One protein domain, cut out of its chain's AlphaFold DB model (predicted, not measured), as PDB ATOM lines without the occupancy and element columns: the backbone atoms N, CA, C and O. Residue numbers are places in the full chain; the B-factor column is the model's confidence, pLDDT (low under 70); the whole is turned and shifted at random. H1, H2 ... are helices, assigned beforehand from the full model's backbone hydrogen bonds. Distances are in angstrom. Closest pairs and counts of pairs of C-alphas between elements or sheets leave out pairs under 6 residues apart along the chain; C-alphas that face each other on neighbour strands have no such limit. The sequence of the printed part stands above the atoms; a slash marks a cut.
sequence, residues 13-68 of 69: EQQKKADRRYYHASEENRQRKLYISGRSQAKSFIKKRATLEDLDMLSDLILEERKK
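Overview. This is residues 13 to 68 of the 69 residues of an uncharacterized protein of Streptococcus sp. DAT741 (UniProt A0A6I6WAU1). Three helices make an open, flat zigzag like the letter N: the long helix H2 is the diagonal, and H1 and H3 fold back from its two ends, far from each other, with no common core. H1 makes a corner with H2 at one end, and H3 stands near H2 at the other. The printed part has 56 residues with three named helices, in the order H1, H2, H3, and no named strand; the class is all helix. The whole is extended, with a radius of gyration of the C-alphas of 15.7 A, and only just flat, with spans of 41 by 28 by 9 A.

Along the chain. Find C-alpha 27 at (32.609, 6.140, 183.108); from there H2, residues 27 to 48, runs 31.3 A to C-alpha 48 at (51.620, 1.129, 158.766). Before it, H1 covers residues 13 to 24 over 16.5 A. After it, H3 covers residues 52 to 66 over 21.2 A and ends at C-alpha 66, at (58.163, 11.980, 179.059).

Arrangement. Begin with H2 and look at its residues 29 to 33, which alone touch H1, through residues 22 to 24 of H1. The two touch only at the corner by their link; their closest C-alphas, of Tyr 23 and Arg 30, are 4.9 A apart. Their lines stand at a steep tilt of 65 degrees, opposite ways. At the other end, H2 and H3 are close but not clearly touching: their closest C-alphas, of Ile 46 and Leu 55, are 6.9 A apart. They run opposite ways at a steep tilt of 40 degrees. H1 and H3 are apart. In H1, H2 and H3 every O i to N i+4 pair is within hydrogen-bond range.

Size, cuts and confidence. Look at Gln 14 and Lys 67 for the two C-alphas farthest apart, 44.1 A. Residues 13 to 18, 35 to 41 and 59 to 68 stand free. Both links are tight, the printed part has no cut, and no printed residue is under 70 in pLDDT.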
ATOM      1  N   GLU A  13      25.834  -8.771 165.701       89.00
ATOM      2  CA  GLU A  13      24.960  -7.809 166.379       89.00
ATOM      3  C   GLU A  13      24.892  -8.052 167.888       89.00
ATOM      4  O   GLU A  13      24.927  -7.101 168.672       89.00
ATOM      5  N   GLN A  14      24.888  -9.318 168.320       88.62
ATOM      6  CA  GLN A  14      24.975  -9.658 169.742       88.62
ATOM      7  C   GLN A  14      26.276  -9.146 170.363       88.62
ATOM      8  O   GLN A  14      26.242  -8.526 171.427       88.62
ATOM      9  N   GLN A  15      27.402  -9.331 169.670       87.62
ATOM     10  CA  GLN A  15      28.690  -8.810 170.115       87.62
ATOM     11  C   GLN A  15      28.670  -7.278 170.209       87.62
ATOM     12  O   GLN A  15      29.008  -6.724 171.253       87.62
ATOM     13  N   LYS A  16      28.199  -6.578 169.167       90.31
ATOM     14  CA  LYS A  16      28.089  -5.106 169.172       90.31
ATOM     15  C   LYS A  16      27.197  -4.589 170.300       90.31
ATOM     16  O   LYS A  16      27.449  -3.513 170.846       90.31
ATOM     17  N   LYS A  17      26.123  -5.311 170.632       92.88
ATOM     18  CA  LYS A  17      25.223  -4.955 171.736       92.88
ATOM     19  C   LYS A  17      25.907  -5.141 173.089       92.88
ATOM     20  O   LYS A  17      25.766  -4.272 173.945       92.88
ATOM     21  N   ALA A  18      26.661  -6.223 173.272       90.50
ATOM     22  CA  ALA A  18      27.453  -6.453 174.478       90.50
ATOM     23  C   ALA A  18      28.554  -5.393 174.648       90.50
ATOM     24  O   ALA A  18      28.664  -4.801 175.719       90.50
ATOM     25  N   ASP A  19      29.286  -5.073 173.578       90.94
ATOM     26  CA  ASP A  19      30.320  -4.034 173.585       90.94
ATOM     27  C   ASP A  19      29.733  -2.658 173.936       90.94
ATOM     28  O   ASP A  19      30.297  -1.936 174.759       90.94
ATOM     29  N   ARG A  20      28.564  -2.306 173.373       93.12
ATOM     30  CA  ARG A  20      27.841  -1.075 173.736       93.12
ATOM     31  C   ARG A  20      27.424  -1.064 175.201       93.12
ATOM     32  O   ARG A  20      27.628  -0.061 175.876       93.12
ATOM     33  N   ARG A  21      26.867  -2.168 175.704       93.81
ATOM     34  CA  ARG A  21      26.489  -2.288 177.120       93.81
ATOM     35  C   ARG A  21      27.693  -2.085 178.033       93.81
ATOM     36  O   ARG A  21      27.598  -1.299 178.963       93.81
ATOM     37  N   TYR A  22      28.817  -2.734 177.737       92.38
ATOM     38  CA  TYR A  22      30.051  -2.574 178.506       92.38
ATOM     39  C   TYR A  22      30.560  -1.126 178.480       92.38
ATOM     40  O   TYR A  22      30.864  -0.564 179.527       92.38
ATOM     41  N   TYR A  23      30.592  -0.501 177.299       93.19
ATOM     42  CA  TYR A  23      31.057   0.879 177.132       93.19
ATOM     43  C   TYR A  23      30.230   1.897 177.932       93.19
ATOM     44  O   TYR A  23      30.792   2.853 178.451       93.19
ATOM     45  N   HIS A  24      28.917   1.684 178.053       94.81
ATOM     46  CA  HIS A  24      28.013   2.576 178.785       94.81
ATOM     47  C   HIS A  24      27.750   2.156 180.241       94.81
ATOM     48  O   HIS A  24      26.991   2.830 180.927       94.81
ATOM     49  N   ALA A  25      28.348   1.061 180.724       95.56
ATOM     50  CA  ALA A  25      28.090   0.557 182.074       95.56
ATOM     51  C   ALA A  25      28.695   1.438 183.181       95.56
ATOM     52  O   ALA A  25      28.167   1.472 184.288       95.56
ATOM     53  N   SER A  26      29.799   2.134 182.902       96.44
ATOM     54  CA  SER A  26      30.406   3.105 183.818       96.44
ATOM     55  C   SER A  26      31.332   4.056 183.062       96.44
ATOM     56  O   SER A  26      31.826   3.729 181.978       96.44
ATOM     57  N   GLU A  27      31.616   5.215 183.659       95.75
ATOM     58  CA  GLU A  27      32.609   6.140 183.108       95.75
ATOM     59  C   GLU A  27      34.011   5.503 183.089       95.75
ATOM     60  O   GLU A  27      34.745   5.659 182.120       95.75
ATOM     61  N   GLU A  28      34.361   4.673 184.077       96.62
ATOM     62  CA  GLU A  28      35.630   3.933 184.082       96.62
ATOM     63  C   GLU A  28      35.763   2.995 182.867       96.62
ATOM     64  O   GLU A  28      36.787   2.997 182.177       96.62
ATOM     65  N   ASN A  29      34.716   2.224 182.551       95.75
ATOM     66  CA  ASN A  29      34.718   1.330 181.391       95.75
ATOM     67  C   ASN A  29      34.844   2.112 180.082       95.75
ATOM     68  O   ASN A  29      35.582   1.703 179.174       95.75
ATOM     69  N   ARG A  30      34.164   3.259 179.998       94.56
ATOM     70  CA  ARG A  30      34.274   4.187 178.875       94.56
ATOM     71  C   ARG A  30      35.712   4.672 178.700       94.56
ATOM     72  O   ARG A  30      36.281   4.498 177.620       94.56
ATOM     73  N   GLN A  31      36.323   5.203 179.759       96.88
ATOM     74  CA  GLN A  31      37.694   5.720 179.738       96.88
ATOM     75  C   GLN A  31      38.709   4.630 179.389       96.88
ATOM     76  O   GLN A  31      39.544   4.805 178.498       96.88
ATOM     77  N   ARG A  32      38.576   3.442 179.987       96.31
ATOM     78  CA  ARG A  32      39.412   2.280 179.663       96.31
ATOM     79  C   ARG A  32      39.314   1.909 178.188       96.31
ATOM     80  O   ARG A  32      40.327   1.594 177.552       96.31
ATOM     81  N   LYS A  33      38.108   1.937 177.614       95.69
ATOM     82  CA  LYS A  33      37.927   1.613 176.201       95.69
ATOM     83  C   LYS A  33      38.542   2.673 175.287       95.69
ATOM     84  O   LYS A  33      39.178   2.295 174.297       95.69
ATOM     85  N   LEU A  34      38.392   3.955 175.617       96.12
ATOM     86  CA  LEU A  34      39.025   5.057 174.890       96.12
ATOM     87  C   LEU A  34      40.552   4.931 174.923       96.12
ATOM     88  O   LEU A  34      41.171   4.931 173.860       96.12
ATOM     89  N   TYR A  35      41.139   4.674 176.097       97.44
ATOM     90  CA  TYR A  35      42.577   4.439 176.255       97.44
ATOM     91  C   TYR A  35      43.085   3.289 175.369       97.44
ATOM     92  O   TYR A  35      44.018   3.456 174.582       97.44
ATOM     93  N   ILE A  36      42.447   2.112 175.442       97.25
ATOM     94  CA  ILE A  36      42.852   0.943 174.643       97.25
ATOM     95  C   ILE A  36      42.726   1.237 173.143       97.25
ATOM     96  O   ILE A  36      43.593   0.837 172.361       97.25
ATOM     97  N   SER A  37      41.644   1.913 172.745       96.62
ATOM     98  CA  SER A  37      41.399   2.290 171.355       96.62
ATOM     99  C   SER A  37      42.484   3.235 170.844       96.62
ATOM    100  O   SER A  37      43.108   2.933 169.827       96.62
ATOM    101  N   GLY A  38      42.770   4.312 171.580       97.88
ATOM    102  CA  GLY A  38      43.816   5.277 171.244       97.88
ATOM    103  C   GLY A  38      45.186   4.613 171.130       97.88
ATOM    104  O   GLY A  38      45.849   4.737 170.103       97.88
ATOM    105  N   ARG A  39      45.559   3.779 172.109       98.00
ATOM    106  CA  ARG A  39      46.829   3.033 172.092       98.00
ATOM    107  C   ARG A  39      46.963   2.128 170.866       98.00
ATOM    108  O   ARG A  39      48.021   2.061 170.243       98.00
ATOM    109  N   SER A  40      45.897   1.405 170.521       97.88
ATOM    110  CA  SER A  40      45.893   0.511 169.358       97.88
ATOM    111  C   SER A  40      45.988   1.284 168.041       97.88
ATOM    112  O   SER A  40      46.687   0.847 167.125       97.88
ATOM    113  N   GLN A  41      45.285   2.413 167.940       97.81
ATOM    114  CA  GLN A  41      45.299   3.273 166.760       97.81
ATOM    115  C   GLN A  41      46.671   3.916 166.555       97.81
ATOM    116  O   GLN A  41      47.228   3.768 165.470       97.81
ATOM    117  N   ALA A  42      47.260   4.502 167.602       98.00
ATOM    118  CA  ALA A  42      48.601   5.087 167.559       98.00
ATOM    119  C   ALA A  42      49.645   4.061 167.094       98.00
ATOM    120  O   ALA A  42      50.369   4.288 166.126       98.00
ATOM    121  N   LYS A  43      49.643   2.860 167.693       98.06
ATOM    122  CA  LYS A  43      50.529   1.764 167.273       98.06
ATOM    123  C   LYS A  43      50.347   1.402 165.797       98.06
ATOM    124  O   LYS A  43      51.327   1.137 165.105       98.06
ATOM    125  N   SER A  44      49.104   1.321 165.323       98.25
ATOM    126  CA  SER A  44      48.835   0.980 163.925       98.25
ATOM    127  C   SER A  44      49.251   2.089 162.967       98.25
ATOM    128  O   SER A  44      49.680   1.770 161.863       98.25
ATOM    129  N   PHE A  45      49.093   3.353 163.358       98.31
ATOM    130  CA  PHE A  45      49.508   4.501 162.563       98.31
ATOM    131  C   PHE A  45      51.025   4.488 162.370       98.31
ATOM    132  O   PHE A  45      51.478   4.331 161.240       98.31
ATOM    133  N   ILE A  46      51.780   4.468 163.474       98.31
ATOM    134  CA  ILE A  46      53.252   4.420 163.484       98.31
ATOM    135  C   ILE A  46      53.784   3.280 162.609       98.31
ATOM    136  O   ILE A  46      54.716   3.459 161.840       98.31
ATOM    137  N   LYS A  47      53.181   2.088 162.693       97.94
ATOM    138  CA  LYS A  47      53.695   0.908 161.978       97.94
ATOM    139  C   LYS A  47      53.329   0.819 160.502       97.94
ATOM    140  O   LYS A  47      53.965   0.049 159.793       97.94
ATOM    141  N   LYS A  48      52.225   1.436 160.077       97.94
ATOM    142  CA  LYS A  48      51.620   1.129 158.766       97.94
ATOM    143  C   LYS A  48      51.303   2.343 157.910       97.94
ATOM    144  O   LYS A  48      50.984   2.155 156.743       97.94
ATOM    145  N   ARG A  49      51.251   3.537 158.499       97.69
ATOM    146  CA  ARG A  49      50.722   4.739 157.841       97.69
ATOM    147  C   ARG A  49      51.632   5.951 157.971       97.69
ATOM    148  O   ARG A  49      51.565   6.798 157.094       97.69
ATOM    149  N   ALA A  50      52.414   6.036 159.043       97.69
ATOM    150  CA  ALA A  50      53.291   7.169 159.295       97.69
ATOM    151  C   ALA A  50      54.349   7.312 158.192       97.69
ATOM    152  O   ALA A  50      54.940   6.321 157.754       97.69
ATOM    153  N   THR A  51      54.569   8.551 157.767       98.56
ATOM    154  CA  THR A  51      55.725   8.963 156.968       98.56
ATOM    155  C   THR A  51      56.954   9.139 157.863       98.56
ATOM    156  O   THR A  51      56.847   9.071 159.086       98.56
ATOM    157  N   LEU A  52      58.132   9.362 157.273       98.12
ATOM    158  CA  LEU A  52      59.340   9.638 158.057       98.12
ATOM    159  C   LEU A  52      59.178  10.905 158.915       98.12
ATOM    160  O   LEU A  52      59.456  10.868 160.106       98.12
ATOM    161  N   GLU A  53      58.626  11.971 158.334       98.31
ATOM    162  CA  GLU A  53      58.375  13.238 159.031       98.31
ATOM    163  C   GLU A  53      57.391  13.072 160.201       98.31
ATOM    164  O   GLU A  53      57.618  13.607 161.285       98.31
ATOM    165  N   ASP A  54      56.347  12.248 160.035       98.25
ATOM    166  CA  ASP A  54      55.446  11.903 161.141       98.25
ATOM    167  C   ASP A  54      56.183  11.188 162.279       98.25
ATOM    168  O   ASP A  54      55.872  11.402 163.449       98.25
ATOM    169  N   LEU A  55      57.118  10.289 161.954       98.38
ATOM    170  CA  LEU A  55      57.860   9.530 162.958       98.38
ATOM    171  C   LEU A  55      58.805  10.428 163.751       98.38
ATOM    172  O   LEU A  55      58.861  10.284 164.973       98.38
ATOM    173  N   ASP A  56      59.487  11.354 163.080       98.44
ATOM    174  CA  ASP A  56      60.380  12.319 163.722       98.44
ATOM    175  C   ASP A  56      59.583  13.252 164.647       98.44
ATOM    176  O   ASP A  56      59.853  13.311 165.848       98.44
ATOM    177  N   MET A  57      58.498  13.853 164.142       98.19
ATOM    178  CA  MET A  57      57.604  14.703 164.939       98.19
ATOM    179  C   MET A  57      57.007  13.960 166.146       98.19
ATOM    180  O   MET A  57      56.989  14.487 167.262       98.19
ATOM    181  N   LEU A  58      56.543  12.716 165.962       97.94
ATOM    182  CA  LEU A  58      56.008  11.912 167.065       97.94
ATOM    183  C   LEU A  58      57.092  11.524 168.077       97.94
ATOM    184  O   LEU A  58      56.793  11.424 169.268       97.94
ATOM    185  N   SER A  59      58.325  11.280 167.630       97.75
ATOM    186  CA  SER A  59      59.454  10.975 168.509       97.75
ATOM    187  C   SER A  59      59.776  12.162 169.415       97.75
ATOM    188  O   SER A  59      59.860  11.987 170.635       97.75
ATOM    189  N   ASP A  60      59.871  13.363 168.845       98.06
ATOM    190  CA  ASP A  60      60.133  14.592 169.597       98.06
ATOM    191  C   ASP A  60      59.026  14.865 170.617       98.06
ATOM    192  O   ASP A  60      59.303  15.046 171.807       98.06
ATOM    193  N   LEU A  61      57.761  14.754 170.199       97.69
ATOM    194  CA  LEU A  61      56.614  14.901 171.095       97.69
ATOM    195  C   LEU A  61      56.657  13.901 172.265       97.69
ATOM    196  O   LEU A  61      56.384  14.255 173.413       97.69
ATOM    197  N   ILE A  62      57.015  12.638 172.004       97.06
ATOM    198  CA  ILE A  62      57.145  11.615 173.052       97.06
ATOM    199  C   ILE A  62      58.267  11.969 174.033       97.06
ATOM    200  O   ILE A  62      58.110  11.747 175.237       97.06
ATOM    201  N   LEU A  63      59.401  12.482 173.546       97.81
ATOM    202  CA  LEU A  63      60.516  12.903 174.397       97.81
ATOM    203  C   LEU A  63      60.128  14.082 175.295       97.81
ATOM    204  O   LEU A  63      60.500  14.092 176.469       97.81
ATOM    205  N   GLU A  64      59.372  15.048 174.777       97.94
ATOM    206  CA  GLU A  64      58.871  16.183 175.554       97.94
ATOM    207  C   GLU A  64      57.873  15.758 176.633       97.94
ATOM    208  O   GLU A  64      58.036  16.124 177.798       97.94
ATOM    209  N   GLU A  65      56.876  14.942 176.285       97.44
ATOM    210  CA  GLU A  65      55.858  14.489 177.242       97.44
ATOM    211  C   GLU A  65      56.452  13.618 178.353       97.44
ATOM    212  O   GLU A  65      56.057  13.736 179.510       97.44
ATOM    213  N   ARG A  66      57.463  12.794 178.048       96.44
ATOM    214  CA  ARG A  66      58.163  11.980 179.059       96.44
ATOM    215  C   ARG A  66      58.839  12.799 180.153       96.44
ATOM    216  O   ARG A  66      59.036  12.258 181.229       96.44
ATOM    217  N   LYS A  67      59.187  14.065 179.901       97.50
ATOM    218  CA  LYS A  67      59.775  14.951 180.920       97.50
ATOM    219  C   LYS A  67      58.751  15.436 181.952       97.50
ATOM    220  O   LYS A  67      59.153  15.966 182.981       97.50
ATOM    221  N   LYS A  68      57.451  15.316 181.658       96.12
ATOM    222  CA  LYS A  68      56.349  15.754 182.531       96.12
ATOM    223  C   LYS A  68      55.837  14.645 183.458       96.12
ATOM    224  O   LYS A  68      55.056  14.942 184.359       96.12
TER     225      LYS A  68